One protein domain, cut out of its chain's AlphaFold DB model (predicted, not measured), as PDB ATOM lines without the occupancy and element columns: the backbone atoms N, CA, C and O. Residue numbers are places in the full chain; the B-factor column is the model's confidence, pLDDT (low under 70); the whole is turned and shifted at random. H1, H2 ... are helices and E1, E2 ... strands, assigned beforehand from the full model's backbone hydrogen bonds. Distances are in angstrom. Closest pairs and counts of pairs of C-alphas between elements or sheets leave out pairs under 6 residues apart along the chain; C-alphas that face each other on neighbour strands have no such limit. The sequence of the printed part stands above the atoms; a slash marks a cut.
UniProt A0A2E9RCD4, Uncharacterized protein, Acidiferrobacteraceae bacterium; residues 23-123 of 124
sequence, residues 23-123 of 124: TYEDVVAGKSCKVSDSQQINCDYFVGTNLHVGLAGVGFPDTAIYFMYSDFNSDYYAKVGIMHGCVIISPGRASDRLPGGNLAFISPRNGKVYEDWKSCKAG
ATOM      1  N   THR A  23     -12.173 -24.470   2.649       95.81
ATOM      2  CA  THR A  23     -11.110 -23.455   2.687       95.81
ATOM      3  C   THR A  23     -10.969 -22.755   1.340       95.81
ATOM      4  O   THR A  23     -10.720 -21.557   1.303       95.81
ATOM      5  N   TYR A  24     -11.125 -23.476   0.227       96.75
ATOM      6  CA  TYR A  24     -11.147 -22.863  -1.100       96.75
ATOM      7  C   TYR A  24     -12.309 -21.875  -1.222       96.75
ATOM      8  O   TYR A  24     -12.077 -20.717  -1.570       96.75
ATOM      9  N   GLU A  25     -13.517 -22.303  -0.859       96.25
ATOM     10  CA  GLU A  25     -14.719 -21.465  -0.929       96.25
ATOM     11  C   GLU A  25     -14.592 -20.209  -0.057       96.25
ATOM     12  O   GLU A  25     -14.844 -19.099  -0.526       96.25
ATOM     13  N   ASP A  26     -14.108 -20.355   1.178       97.06
ATOM     14  CA  ASP A  26     -13.924 -19.235   2.105       97.06
ATOM     15  C   ASP A  26     -12.890 -18.226   1.568       97.06
ATOM     16  O   ASP A  26     -13.063 -17.013   1.700       97.06
ATOM     17  N   VAL A  27     -11.824 -18.700   0.912       98.25
ATOM     18  CA  VAL A  27     -10.794 -17.828   0.320       98.25
ATOM     19  C   VAL A  27     -11.302 -17.135  -0.946       98.25
ATOM     20  O   VAL A  27     -10.969 -15.972  -1.176       98.25
ATOM     21  N   VAL A  28     -12.112 -17.815  -1.762       98.31
ATOM     22  CA  VAL A  28     -12.777 -17.207  -2.926       98.31
ATOM     23  C   VAL A  28     -13.755 -16.125  -2.473       98.31
ATOM     24  O   VAL A  28     -13.726 -15.023  -3.020       98.31
ATOM     25  N   ALA A  29     -14.571 -16.406  -1.456       98.12
ATOM     26  CA  ALA A  29     -15.525 -15.453  -0.898       98.12
ATOM     27  C   ALA A  29     -14.835 -14.230  -0.271       98.12
ATOM     28  O   ALA A  29     -15.331 -13.111  -0.386       98.12
ATOM     29  N   GLY A  30     -13.671 -14.436   0.351       98.19
ATOM     30  CA  GLY A  30     -12.855 -13.392   0.969       98.19
ATOM     31  C   GLY A  30     -12.033 -12.531   0.007       98.19
ATOM     32  O   GLY A  30     -11.366 -11.589   0.443       98.19
ATOM     33  N   LYS A  31     -12.027 -12.860  -1.289       98.56
ATOM     34  CA  LYS A  31     -11.188 -12.201  -2.292       98.56
ATOM     35  C   LYS A  31     -11.799 -10.880  -2.762       98.56
ATOM     36  O   LYS A  31     -12.928 -10.827  -3.240       98.56
ATOM     37  N   SER A  32     -10.983  -9.832  -2.788       98.31
ATOM     38  CA  SER A  32     -11.290  -8.550  -3.427       98.31
ATOM     39  C   SER A  32     -10.087  -8.076  -4.231       98.31
ATOM     40  O   SER A  32      -8.994  -7.990  -3.689       98.31
ATOM     41  N   CYS A  33     -10.276  -7.710  -5.501       97.81
ATOM     42  CA  CYS A  33      -9.207  -7.146  -6.328       97.81
ATOM     43  C   CYS A  33      -9.580  -5.769  -6.866       97.81
ATOM     44  O   CYS A  33     -10.727  -5.528  -7.246       97.81
ATOM     45  N   LYS A  34      -8.591  -4.877  -6.933       97.62
ATOM     46  CA  LYS A  34      -8.722  -3.517  -7.455       97.62
ATOM     47  C   LYS A  34      -7.536  -3.189  -8.351       97.62
ATOM     48  O   LYS A  34      -6.427  -3.667  -8.122       97.62
ATOM     49  N   VAL A  35      -7.779  -2.356  -9.356       96.06
ATOM     50  CA  VAL A  35      -6.710  -1.763 -10.162       96.06
ATOM     51  C   VAL A  35      -6.155  -0.563  -9.394       96.06
ATOM     52  O   VAL A  35      -6.925   0.268  -8.915       96.06
ATOM     53  N   SER A  36      -4.838  -0.506  -9.226       89.44
ATOM     54  CA  SER A  36      -4.120   0.611  -8.618       89.44
ATOM     55  C   SER A  36      -3.980   1.782  -9.594       89.44
ATOM     56  O   SER A  36      -4.138   1.631 -10.807       89.44
ATOM     57  N   ASP A  37      -3.561   2.939  -9.081       89.88
ATOM     58  CA  ASP A  37      -3.236   4.109  -9.907       89.88
ATOM     59  C   ASP A  37      -2.124   3.812 -10.932       89.88
ATOM     60  O   ASP A  37      -2.112   4.364 -12.031       89.88
ATOM     61  N   SER A  38      -1.225   2.874 -10.608       89.25
ATOM     62  CA  SER A  38      -0.166   2.378 -11.495       89.25
ATOM     63  C   SER A  38      -0.634   1.333 -12.520       89.25
ATOM     64  O   SER A  38       0.203   0.700 -13.160       89.25
ATOM     65  N   GLN A  39      -1.950   1.141 -12.688       91.88
ATOM     66  CA  GLN A  39      -2.565   0.141 -13.578       91.88
ATOM     67  C   GLN A  39      -2.200  -1.313 -13.236       91.88
ATOM     68  O   GLN A  39      -2.314  -2.210 -14.071       91.88
ATOM     69  N   GLN A  40      -1.773  -1.567 -12.001       93.88
ATOM     70  CA  GLN A  40      -1.496  -2.909 -11.510       93.88
ATOM     71  C   GLN A  40      -2.714  -3.465 -10.776       93.88
ATOM     72  O   GLN A  40      -3.511  -2.716 -10.221       93.88
ATOM     73  N   ILE A  41      -2.871  -4.786 -10.742       97.44
ATOM     74  CA  ILE A  41      -3.938  -5.411  -9.960       97.44
ATOM     75  C   ILE A  41      -3.405  -5.706  -8.560       97.44
ATOM     76  O   ILE A  41      -2.412  -6.414  -8.407       97.44
ATOM     77  N   ASN A  42      -4.099  -5.209  -7.543       97.88
ATOM     78  CA  ASN A  42      -3.868  -5.561  -6.149       97.88
ATOM     79  C   ASN A  42      -5.057  -6.375  -5.648       97.88
ATOM     80  O   ASN A  42      -6.204  -6.020  -5.923       97.88
ATOM     81  N   CYS A  43      -4.795  -7.460  -4.930       98.50
ATOM     82  CA  CYS A  43      -5.833  -8.322  -4.378       98.50
ATOM     83  C   CYS A  43      -5.639  -8.506  -2.878       98.50
ATOM     84  O   CYS A  43      -4.540  -8.827  -2.444       98.50
ATOM     85  N   ASP A  44      -6.722  -8.392  -2.126       98.62
ATOM     86  CA  ASP A  44      -6.818  -8.715  -0.710       98.62
ATOM     87  C   ASP A  44      -7.662  -9.976  -0.523       98.62
ATOM     88  O   ASP A  44      -8.618 -10.216  -1.263       98.62
ATOM     89  N   TYR A  45      -7.307 -10.770   0.482       98.69
ATOM     90  CA  TYR A  45      -7.997 -11.994   0.872       98.69
ATOM     91  C   TYR A  45      -8.252 -11.929   2.374       98.69
ATOM     92  O   TYR A  45      -7.329 -12.133   3.167       98.69
ATOM     93  N   PHE A  46      -9.498 -11.630   2.737       98.62
ATOM     94  CA  PHE A  46      -9.987 -11.645   4.113       98.62
ATOM     95  C   PHE A  46     -10.737 -12.944   4.367       98.62
ATOM     96  O   PHE A  46     -11.819 -13.145   3.822       98.62
ATOM     97  N   VAL A  47     -10.158 -13.842   5.157       98.12
ATOM     98  CA  VAL A  47     -10.648 -15.220   5.282       98.12
ATOM     99  C   VAL A  47     -10.962 -15.531   6.735       98.12
ATOM    100  O   VAL A  47     -10.148 -15.277   7.625       98.12
ATOM    101  N   GLY A  48     -12.139 -16.108   6.967       95.62
ATOM    102  CA  GLY A  48     -12.621 -16.381   8.313       95.62
ATOM    103  C   GLY A  48     -12.706 -15.108   9.149       95.62
ATOM    104  O   GLY A  48     -13.256 -14.098   8.714       95.62
ATOM    105  N   THR A  49     -12.163 -15.168  10.358       96.00
ATOM    106  CA  THR A  49     -12.314 -14.122  11.369       96.00
ATOM    107  C   THR A  49     -11.372 -12.948  11.123       96.00
ATOM    108  O   THR A  49     -11.760 -11.795  11.306       96.00
ATOM    109  N   ASN A  50     -10.116 -13.225  10.766       97.19
ATOM    110  CA  ASN A  50      -9.063 -12.207  10.779       97.19
ATOM    111  C   ASN A  50      -7.889 -12.460   9.827       97.19
ATOM    112  O   ASN A  50      -7.017 -11.593   9.745       97.19
ATOM    113  N   LEU A  51      -7.818 -13.592   9.113       98.69
ATOM    114  CA  LEU A  51      -6.722 -13.799   8.170       98.69
ATOM    115  C   LEU A  51      -6.788 -12.721   7.087       98.69
ATOM    116  O   LEU A  51      -7.808 -12.593   6.414       98.69
ATOM    117  N   HIS A  52      -5.687 -11.995   6.891       98.69
ATOM    118  CA  HIS A  52      -5.584 -10.967   5.861       98.69
ATOM    119  C   HIS A  52      -4.259 -11.093   5.114       98.69
ATOM    120  O   HIS A  52      -3.181 -10.757   5.619       98.69
ATOM    121  N   VAL A  53      -4.368 -11.585   3.881       98.75
ATOM    122  CA  VAL A  53      -3.275 -11.679   2.911       98.75
ATOM    123  C   VAL A  53      -3.521 -10.673   1.800       98.75
ATOM    124  O   VAL A  53      -4.655 -10.531   1.350       98.75
ATOM    125  N   GLY A  54      -2.466 -10.042   1.302       98.44
ATOM    126  CA  GLY A  54      -2.543  -9.233   0.100       98.44
ATOM    127  C   GLY A  54      -1.478  -9.574  -0.933       98.44
ATOM    128  O   GLY A  54      -0.393 -10.071  -0.622       98.44
ATOM    129  N   LEU A  55      -1.828  -9.302  -2.184       98.38
ATOM    130  CA  LEU A  55      -0.958  -9.315  -3.347       98.38
ATOM    131  C   LEU A  55      -0.940  -7.913  -3.948       98.38
ATOM    132  O   LEU A  55      -2.005  -7.374  -4.251       98.38
ATOM    133  N   ALA A  56       0.242  -7.341  -4.153       97.38
ATOM    134  CA  ALA A  56       0.405  -6.096  -4.897       97.38
ATOM    135  C   ALA A  56       1.146  -6.362  -6.207       97.38
ATOM    136  O   ALA A  56       2.153  -7.067  -6.201       97.38
ATOM    137  N   GLY A  57       0.651  -5.820  -7.320       96.88
ATOM    138  CA  GLY A  57       1.280  -6.052  -8.620       96.88
ATOM    139  C   GLY A  57       1.019  -7.440  -9.201       96.88
ATOM    140  O   GLY A  57       1.914  -8.008  -9.814       96.88
ATOM    141  N   VAL A  58      -0.173  -8.011  -9.007       97.44
ATOM    142  CA  VAL A  58      -0.527  -9.370  -9.460       97.44
ATOM    143  C   VAL A  58      -0.134  -9.600 -10.921       97.44
ATOM    144  O   VAL A  58      -0.527  -8.848 -11.812       97.44
ATOM    145  N   GLY A  59       0.608 -10.684 -11.158       95.12
ATOM    146  CA  GLY A  59       1.081 -11.097 -12.482       95.12
ATOM    147  C   GLY A  59       2.402 -10.473 -12.924       95.12
ATOM    148  O   GLY A  59       2.993 -10.954 -13.892       95.12
ATOM    149  N   PHE A  60       2.912  -9.473 -12.205       94.12
ATOM    150  CA  PHE A  60       4.225  -8.902 -12.480       94.12
ATOM    151  C   PHE A  60       5.345  -9.758 -11.863       94.12
ATOM    152  O   PHE A  60       5.113 -10.459 -10.869       94.12
ATOM    153  N   PRO A  61       6.575  -9.719 -12.417       91.31
ATOM    154  CA  PRO A  61       7.721 -10.456 -11.875       91.31
ATOM    155  C   PRO A  61       8.028 -10.145 -10.404       91.31
ATOM    156  O   PRO A  61       8.573 -10.990  -9.698       91.31
ATOM    157  N   ASP A  62       7.666  -8.948  -9.956       91.81
ATOM    158  CA  ASP A  62       7.855  -8.405  -8.616       91.81
ATOM    159  C   ASP A  62       6.553  -8.367  -7.796       91.81
ATOM    160  O   ASP A  62       6.460  -7.593  -6.845       91.81
ATOM    161  N   THR A  63       5.566  -9.218  -8.126       95.69
ATOM    162  CA  THR A  63       4.332  -9.348  -7.329       95.69
ATOM    163  C   THR A  63       4.690  -9.525  -5.851       95.69
ATOM    164  O   THR A  63       5.260 -10.547  -5.453       95.69
ATOM    165  N   ALA A  64       4.322  -8.554  -5.020       96.00
ATOM    166  CA  ALA A  64       4.589  -8.598  -3.594       96.00
ATOM    167  C   ALA A  64       3.481  -9.372  -2.878       96.00
ATOM    168  O   ALA A  64       2.298  -9.140  -3.120       96.00
ATOM    169  N   ILE A  65       3.870 -10.258  -1.963       97.94
ATOM    170  CA  ILE A  65       2.964 -10.958  -1.050       97.94
ATOM    171  C   ILE A  65       3.152 -10.341   0.331       97.94
ATOM    172  O   ILE A  65       4.278 -10.294   0.828       97.94
ATOM    173  N   TYR A  66       2.070  -9.909   0.968       97.81
ATOM    174  CA  TYR A  66       2.114  -9.382   2.327       97.81
ATOM    175  C   TYR A  66       1.027  -9.994   3.207       97.81
ATOM    176  O   TYR A  66      -0.028 -10.416   2.739       97.81
ATOM    177  N   PHE A  67       1.311 -10.042   4.506       98.25
ATOM    178  CA  PHE A  67       0.413 -10.553   5.534       98.25
ATOM    179  C   PHE A  67       0.153  -9.420   6.513       98.25
ATOM    180  O   PHE A  67       1.068  -8.999   7.218       98.25
ATOM    181  N   MET A  68      -1.076  -8.913   6.535       98.25
ATOM    182  CA  MET A  68      -1.486  -7.944   7.553       98.25
ATOM    183  C   MET A  68      -1.793  -8.665   8.869       98.25
ATOM    184  O   MET A  68      -1.451  -8.174   9.939       98.25
ATOM    185  N   TYR A  69      -2.368  -9.868   8.784       98.44
ATOM    186  CA  TYR A  69      -2.564 -10.755   9.923       98.44
ATOM    187  C   TYR A  69      -2.536 -12.216   9.467       98.44
ATOM    188  O   TYR A  69      -3.148 -12.550   8.455       98.44
ATOM    189  N   SER A  70      -1.824 -13.082  10.194       97.94
ATOM    190  CA  SER A  70      -1.790 -14.540   9.996       97.94
ATOM    191  C   SER A  70      -1.304 -15.207  11.289       97.94
ATOM    192  O   SER A  70      -0.162 -14.990  11.694       97.94
ATOM    193  N   ASP A  71      -2.153 -16.006  11.941       96.81
ATOM    194  CA  ASP A  71      -1.839 -16.684  13.209       96.81
ATOM    195  C   ASP A  71      -2.333 -18.135  13.172       96.81
ATOM    196  O   ASP A  71      -3.505 -18.403  12.921       96.81
ATOM    197  N   PHE A  72      -1.448 -19.087  13.470       94.94
ATOM    198  CA  PHE A  72      -1.781 -20.513  13.511       94.94
ATOM    199  C   PHE A  72      -2.822 -20.870  14.584       94.94
ATOM    200  O   PHE A  72      -3.404 -21.954  14.513       94.94
ATOM    201  N   ASN A  73      -3.046 -20.006  15.578       95.50
ATOM    202  CA  ASN A  73      -4.086 -20.172  16.592       95.50
ATOM    203  C   ASN A  73      -5.454 -19.624  16.164       95.50
ATOM    204  O   ASN A  73      -6.420 -19.868  16.878       95.50
ATOM    205  N   SER A  74      -5.553 -18.914  15.036       95.75
ATOM    206  CA  SER A  74      -6.837 -18.462  14.483       95.75
ATOM    207  C   SER A  74      -7.551 -19.595  13.726       95.75
ATOM    208  O   SER A  74      -7.101 -20.745  13.719       95.75
ATOM    209  N   ASP A  75      -8.704 -19.300  13.128       95.31
ATOM    210  CA  ASP A  75      -9.469 -20.233  12.290       95.31
ATOM    211  C   ASP A  75      -8.756 -20.550  10.969       95.31
ATOM    212  O   ASP A  75      -8.821 -21.683  10.487       95.31
ATOM    213  N   TYR A  76      -8.002 -19.586  10.440       97.06
ATOM    214  CA  TYR A  76      -7.121 -19.750   9.295       97.06
ATOM    215  C   TYR A  76      -5.754 -19.109   9.514       97.06
ATOM    216  O   TYR A  76      -5.601 -18.105  10.205       97.06
ATOM    217  N   TYR A  77      -4.750 -19.667   8.843       97.69
ATOM    218  CA  TYR A  77      -3.443 -19.041   8.702       97.69
ATOM    219  C   TYR A  77      -2.900 -19.249   7.293       97.69
ATOM    220  O   TYR A  77      -3.275 -20.186   6.578       97.69
ATOM    221  N   ALA A  78      -1.979 -18.377   6.901       97.88
ATOM    222  CA  ALA A  78      -1.338 -18.419   5.602       97.88
ATOM    223  C   ALA A  78       0.183 -18.526   5.710       97.88
ATOM    224  O   ALA A  78       0.809 -18.019   6.641       97.88
ATOM    225  N   LYS A  79       0.776 -19.189   4.716       96.31
ATOM    226  CA  LYS A  79       2.224 -19.340   4.537       96.31
ATOM    227  C   LYS A  79       2.581 -19.280   3.057       96.31
ATOM    228  O   LYS A  79       1.746 -19.587   2.211       96.31
ATOM    229  N   VAL A  80       3.826 -18.950   2.728       96.06
ATOM    230  CA  VAL A  80       4.322 -19.027   1.345       96.06
ATOM    231  C   VAL A  80       5.095 -20.326   1.158       96.06
ATOM    232  O   VAL A  80       6.091 -20.574   1.833       96.06
ATOM    233  N   GLY A  81       4.653 -21.161   0.219       91.00
ATOM    234  CA  GLY A  81       5.422 -22.326  -0.205       91.00
ATOM    235  C   GLY A  81       6.362 -21.936  -1.336       91.00
ATOM    236  O   GLY A  81       5.940 -21.989  -2.485       91.00
ATOM    237  N   ILE A  82       7.617 -21.574  -1.043       89.00
ATOM    238  CA  ILE A  82       8.569 -21.055  -2.052       89.00
ATOM    239  C   ILE A  82       8.674 -21.989  -3.274       89.00
ATOM    240  O   ILE A  82       8.601 -21.534  -4.410       89.00
ATOM    241  N   MET A  83       8.754 -23.309  -3.064       89.62
ATOM    242  CA  MET A  83       8.826 -24.297  -4.158       89.62
ATOM    243  C   MET A  83       7.509 -24.485  -4.927       89.62
ATOM    244  O   MET A  83       7.513 -24.870  -6.105       89.62
ATOM    245  N   HIS A  84       6.381 -24.200  -4.275       89.25
ATOM    246  CA  HIS A  84       5.060 -24.203  -4.897       89.25
ATOM    247  C   HIS A  84       4.795 -22.894  -5.654       89.25
ATOM    248  O   HIS A  84       4.102 -22.918  -6.662       89.25
ATOM    249  N   GLY A  85       5.380 -21.774  -5.218       91.44
ATOM    250  CA  GLY A  85       5.133 -20.447  -5.790       91.44
ATOM    251  C   GLY A  85       3.745 -19.893  -5.459       91.44
ATOM    252  O   GLY A  85       3.212 -19.100  -6.225       91.44
ATOM    253  N   CYS A  86       3.152 -20.339  -4.350       97.00
ATOM    254  CA  CYS A  86       1.780 -20.027  -3.954       97.00
ATOM    255  C   CYS A  86       1.719 -19.573  -2.498       97.00
ATOM    256  O   CYS A  86       2.487 -20.063  -1.657       97.00
ATOM    257  N   VAL A  87       0.749 -18.712  -2.185       98.12
ATOM    258  CA  VAL A  87       0.286 -18.568  -0.802       98.12
ATOM    259  C   VAL A  87      -0.609 -19.759  -0.492       98.12
ATOM    260  O   VAL A  87      -1.512 -20.069  -1.260       98.12
ATOM    261  N   ILE A  88      -0.343 -20.439   0.614       97.75
ATOM    262  CA  ILE A  88      -1.074 -21.613   1.076       97.75
ATOM    263  C   ILE A  88      -1.909 -21.189   2.274       97.75
ATOM    264  O   ILE A  88      -1.347 -20.836   3.313       97.75
ATOM    265  N   ILE A  89      -3.227 -21.264   2.132       97.69
ATOM    266  CA  ILE A  89      -4.192 -21.044   3.205       97.69
ATOM    267  C   ILE A  89      -4.517 -22.394   3.828       97.69
ATOM    268  O   ILE A  89      -4.738 -23.388   3.134       97.69
ATOM    269  N   SER A  90      -4.462 -22.455   5.150       96.31
ATOM    270  CA  SER A  90      -4.674 -23.674   5.921       96.31
ATOM    271  C   SER A  90      -5.609 -23.386   7.088       96.31
ATOM    272  O   SER A  90      -5.484 -22.317   7.691       96.31
ATOM    273  N   PRO A  91      -6.485 -24.333   7.460       96.12
ATOM    274  CA  PRO A  91      -7.196 -24.247   8.724       96.12
ATOM    275  C   PRO A  91      -6.207 -24.141   9.890       96.12
ATOM    276  O   PRO A  91      -5.210 -24.872   9.933       96.12
ATOM    277  N   GLY A  92      -6.458 -23.206  10.802       94.56
ATOM    278  CA  GLY A  92      -5.700 -23.026  12.035       94.56
ATOM    279  C   GLY A  92      -6.289 -23.818  13.203       94.56
ATOM    280  O   GLY A  92      -7.255 -24.566  13.050       94.56
ATOM    281  N   ARG A  93      -5.683 -23.688  14.387       93.56
ATOM    282  CA  ARG A  93      -6.039 -24.488  15.574       93.56
ATOM    283  C   ARG A  93      -7.411 -24.163  16.156       93.56
ATOM    284  O   ARG A  93      -7.958 -25.014  16.846       93.56
ATOM    285  N   ALA A  94      -7.940 -22.963  15.913       93.19
ATOM    286  CA  ALA A  94      -9.285 -22.597  16.355       93.19
ATOM    287  C   ALA A  94     -10.385 -23.072  15.393       93.19
ATOM    288  O   ALA A  94     -11.560 -22.836  15.650       93.19
ATOM    289  N   SER A  95     -10.027 -23.725  14.285       90.44
ATOM    290  CA  SER A  95     -10.985 -24.339  13.369       90.44
ATOM    291  C   SER A  95     -11.200 -25.815  13.725       90.44
ATOM    292  O   SER A  95     -10.241 -26.534  13.996       90.44
ATOM    293  N   ASP A  96     -12.433 -26.304  13.581       86.56
ATOM    294  CA  ASP A  96     -12.785 -27.726  13.758       86.56
ATOM    295  C   ASP A  96     -12.265 -28.640  12.621       86.56
ATOM    296  O   ASP A  96     -12.480 -29.853  12.615       86.56
ATOM    297  N   ARG A  97     -11.596 -28.066  11.612       83.81
ATOM    298  CA  ARG A  97     -11.064 -28.776  10.441       83.81
ATOM    299  C   ARG A  97      -9.671 -29.350  10.707       83.81
ATOM    300  O   ARG A  97      -8.839 -28.732  11.368       83.81
ATOM    301  N   LEU A  98      -9.387 -30.508  10.105       75.56
ATOM    302  CA  LEU A  98      -8.096 -31.184  10.243       75.56
ATOM    303  C   LEU A  98      -6.925 -30.314   9.739       75.56
ATOM    304  O   LEU A  98      -6.946 -29.877   8.583       75.56
ATOM    305  N   PRO A  99      -5.860 -30.137  10.544       67.19
ATOM    306  CA  PRO A  99      -4.641 -29.473  10.099       67.19
ATOM    307  C   PRO A  99      -4.030 -30.181   8.883       67.19
ATOM    308  O   PRO A  99      -3.786 -31.385   8.909       67.19
ATOM    309  N   GLY A 100      -3.760 -29.433   7.811       66.56
ATOM    310  CA  GLY A 100      -3.125 -29.956   6.592       66.56
ATOM    311  C   GLY A 100      -4.076 -30.588   5.566       66.56
ATOM    312  O   GLY A 100      -3.649 -30.822   4.438       66.56
ATOM    313  N   GLY A 101      -5.347 -30.809   5.915       77.38
ATOM    314  CA  GLY A 101      -6.430 -31.072   4.961       77.38
ATOM    315  C   GLY A 101      -7.138 -29.775   4.552       77.38
ATOM    316  O   GLY A 101      -6.970 -28.756   5.218       77.38
ATOM    317  N   ASN A 102      -7.927 -29.807   3.470       87.19
ATOM    318  CA  ASN A 102      -8.700 -28.654   2.978       87.19
ATOM    319  C   ASN A 102      -7.832 -27.396   2.835       87.19
ATOM    320  O   ASN A 102      -7.987 -26.426   3.570       87.19
ATOM    321  N   LEU A 103      -6.842 -27.444   1.948       94.81
ATOM    322  CA  LEU A 103      -5.963 -26.309   1.678       94.81
ATOM    323  C   LEU A 103      -6.505 -25.491   0.513       94.81
ATOM    324  O   LEU A 103      -7.115 -26.047  -0.396       94.81
ATOM    325  N   ALA A 104      -6.205 -24.199   0.495       97.38
ATOM    326  CA  ALA A 104      -6.388 -23.375  -0.692       97.38
ATOM    327  C   ALA A 104      -5.076 -22.696  -1.068       97.38
ATOM    328  O   ALA A 104      -4.225 -22.422  -0.218       97.38
ATOM    329  N   PHE A 105      -4.911 -22.429  -2.356       97.88
ATOM    330  CA  PHE A 105      -3.674 -21.913  -2.917       97.88
ATOM    331  C   PHE A 105      -3.967 -20.656  -3.721       97.88
ATOM    332  O   PHE A 105      -4.733 -20.698  -4.678       97.88
ATOM    333  N   ILE A 106      -3.354 -19.537  -3.351       98.44
ATOM    334  CA  ILE A 106      -3.479 -18.275  -4.076       98.44
ATOM    335  C   ILE A 106      -2.253 -18.123  -4.969       98.44
ATOM    336  O   ILE A 106      -1.118 -18.181  -4.482       98.44
ATOM    337  N   SER A 107      -2.481 -17.917  -6.266       97.81
ATOM    338  CA  SER A 107      -1.406 -17.714  -7.235       97.81
ATOM    339  C   SER A 107      -1.040 -16.234  -7.348       97.81
ATOM    340  O   SER A 107      -1.872 -15.434  -7.781       97.81
ATOM    341  N   PRO A 108       0.212 -15.837  -7.059       97.12
ATOM    342  CA  PRO A 108       0.686 -14.478  -7.321       97.12
ATOM    343  C   PRO A 108       0.635 -14.100  -8.810       97.12
ATOM    344  O   PRO A 108       0.578 -12.922  -9.148       97.12
ATOM    345  N   ARG A 109       0.608 -15.090  -9.716       96.50
ATOM    346  CA  ARG A 109       0.615 -14.873 -11.175       96.50
ATOM    347  C   ARG A 109      -0.674 -14.256 -11.711       96.50
ATOM    348  O   ARG A 109      -0.656 -13.646 -12.772       96.50
ATOM    349  N   ASN A 110      -1.798 -14.487 -11.043       96.94
ATOM    350  CA  ASN A 110      -3.110 -14.076 -11.550       96.94
ATOM    351  C   ASN A 110      -4.128 -13.758 -10.440       96.94
ATOM    352  O   ASN A 110      -5.277 -13.428 -10.729       96.94
ATOM    353  N   GLY A 111      -3.737 -13.889  -9.168       97.31
ATOM    354  CA  GLY A 111      -4.601 -13.680  -8.012       97.31
ATOM    355  C   GLY A 111      -5.754 -14.680  -7.917       97.31
ATOM    356  O   GLY A 111      -6.720 -14.438  -7.204       97.31
ATOM    357  N   LYS A 112      -5.754 -15.781  -8.672       98.00
ATOM    358  CA  LYS A 112      -6.789 -16.815  -8.567       98.00
ATOM    359  C   LYS A 112      -6.506 -17.729  -7.375       98.00
ATOM    360  O   LYS A 112      -5.359 -17.899  -6.956       98.00
ATOM    361  N   VAL A 113      -7.584 -18.302  -6.855       98.25
ATOM    362  CA  VAL A 113      -7.580 -19.296  -5.783       98.25
ATOM    363  C   VAL A 113      -7.740 -20.672  -6.421       98.25
ATOM    364  O   VAL A 113      -8.471 -20.811  -7.401       98.25
ATOM    365  N   TYR A 114      -7.057 -21.671  -5.875       97.25
ATOM    366  CA  TYR A 114      -7.026 -23.040  -6.373       97.25
ATOM    367  C   TYR A 114      -7.143 -24.036  -5.227       97.25
ATOM    368  O   TYR A 114      -6.685 -23.767  -4.116       97.25
ATOM    369  N   GLU A 115      -7.692 -25.208  -5.519       95.38
ATOM    370  CA  GLU A 115      -7.764 -26.325  -4.571       95.38
ATOM    371  C   GLU A 115      -6.445 -27.107  -4.469       95.38
ATOM    372  O   GLU A 115      -6.219 -27.818  -3.492       95.38
ATOM    373  N   ASP A 116      -5.547 -26.962  -5.450       94.12
ATOM    374  CA  ASP A 116      -4.261 -27.653  -5.486       94.12
ATOM    375  C   ASP A 116      -3.094 -26.737  -5.892       94.12
ATOM    376  O   ASP A 116      -3.228 -25.762  -6.641       94.12
ATOM    377  N   TRP A 117      -1.900 -27.073  -5.401       94.69
ATOM    378  CA  TRP A 117      -0.710 -26.257  -5.627       94.69
ATOM    379  C   TRP A 117      -0.178 -26.330  -7.063       94.69
ATOM    380  O   TRP A 117       0.503 -25.398  -7.488       94.69
ATOM    381  N   LYS A 118      -0.443 -27.407  -7.817       95.44
ATOM    382  CA  LYS A 118       0.078 -27.568  -9.185       95.44
ATOM    383  C   LYS A 118      -0.647 -26.609 -10.120       95.44
ATOM    384  O   LYS A 118       0.014 -25.881 -10.860       95.44
ATOM    385  N   SER A 119      -1.974 -26.555 -10.023       96.44
ATOM    386  CA  SER A 119      -2.809 -25.605 -10.762       96.44
ATOM    387  C   SER A 119      -2.474 -24.165 -10.376       96.44
ATOM    388  O   SER A 119      -2.254 -23.332 -11.253       96.44
ATOM    389  N   CYS A 120      -2.293 -23.892  -9.079       96.94
ATOM    390  CA  CYS A 120      -1.858 -22.576  -8.613       96.94
ATOM    391  C   CYS A 120      -0.497 -22.150  -9.186       96.94
ATOM    392  O   CYS A 120      -0.348 -21.027  -9.680       96.94
ATOM    393  N   LYS A 121       0.492 -23.052  -9.158       95.38
ATOM    394  CA  LYS A 121       1.836 -22.798  -9.690       95.38
ATOM    395  C   LYS A 121       1.804 -22.494 -11.183       95.38
ATOM    396  O   LYS A 121       2.555 -21.631 -11.647       95.38
ATOM    397  N   ALA A 122       0.963 -23.223 -11.913       94.38
ATOM    398  CA  ALA A 122       0.798 -23.067 -13.346       94.38
ATOM    399  C   ALA A 122       0.031 -21.787 -13.714       94.38
ATOM    400  O   ALA A 122       0.362 -21.150 -14.710       94.38
ATOM    401  N   GLY A 123      -0.926 -21.367 -12.880       88.19
ATOM    402  CA  GLY A 123      -1.669 -20.118 -13.055       88.19
ATOM    403  C   GLY A 123      -2.735 -20.160 -14.156       88.19
ATOM    404  O   GLY A 123      -3.042 -19.108 -14.720       88.19
TER     405      GLY A 123
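AT A GLANCE: This is residues 23 to 123 of the 124 residues of an uncharacterized protein of Acidiferrobacteraceae bacterium (UniProt A0A2E9RCD4). Two antiparallel sheets lie partly face to face as a small sandwich: a four-strand sheet, E1 to E4, and a three-strand sheet, E5 to E7. The short helix H1 packs between the sheets, on E2 of the one and on E6 and E7 of the other, and the short helix H2 packs on E6 and E7. The printed part has 101 residues with two named helices and seven named strands, in the order H1 E1 E2 E3 E4 E5 E6 E7 H2; the sheet orders are E1 - E2 - E3 - E4 and E5 - E6 - E7, and the class is mixed, helices and strands. The whole is compact, with a radius of gyration of the C-alphas of 12.7 A, yet elongated in outline, 41 by 26 by 20 A.

HOW THE PARTS SIT: H1, residues 23 to 29, touches E2, residues 41 to 47, with the C-alphas of Val 27 and Val 47 closest at 5.6 A. E1, residues 31 to 35, E2, E3, residues 51 to 56, and E4, residues 64 to 69, form a meander, each strand the antiparallel neighbour of the one before. N 32 and O 44 of the hairpin E1 and E2 are 2.8 A apart, N 45 and O 53 of E2 and E3 2.8 A, and N 54 and O 66 of E3 and E4 2.9 A, within hydrogen-bond range. E5, residues 76 to 81, E6, residues 86 to 91, and E7, residues 104 to 106, form a second meander, with N 88 and O 79 at 2.8 A and N 89 and O 104 at 2.8 A. The sheets form a sandwich, two sheets face to face, their strands at 19 degrees; E3 and E5 touch, closest at the C-alphas of Leu 51 and Tyr 76, 6.1 A. H1 touches E7, with the C-alphas of Tyr 24 and Ala 104 closest at 4.8 A. H2, residues 117 to 122, touches E7 at the C-alphas of Phe 105 and Trp 117, 5.9 A. H1 and H2 are on opposite faces of the sheet E5 E6 E7, making three layers, and are apart. In H1 and H2 every O i to N i+4 pair is within hydrogen-bond range.

IN THESE COORDINATES: H1 begins at C-alpha 23, (-11.110, -23.455, 2.687), and is 9.8 A long. E1 measures 13.8 A, E2 19.3 A, E3 16.8 A, E4 15.4 A, E5 15.9 A, E6 16.1 A and E7 6.8 A. H2, 8.5 A, ends at C-alpha 122, (0.798, -23.067, -13.346).

THE WHOLE: The two C-alphas farthest apart, of Ser 38 and Asp 96, are 41.3 A apart. The printed part has no cut. The link E6 to E7, residues 92 to 103, is long. Mean pLDDT of the printed part is 94.7; residues 99 to 100 are under 70.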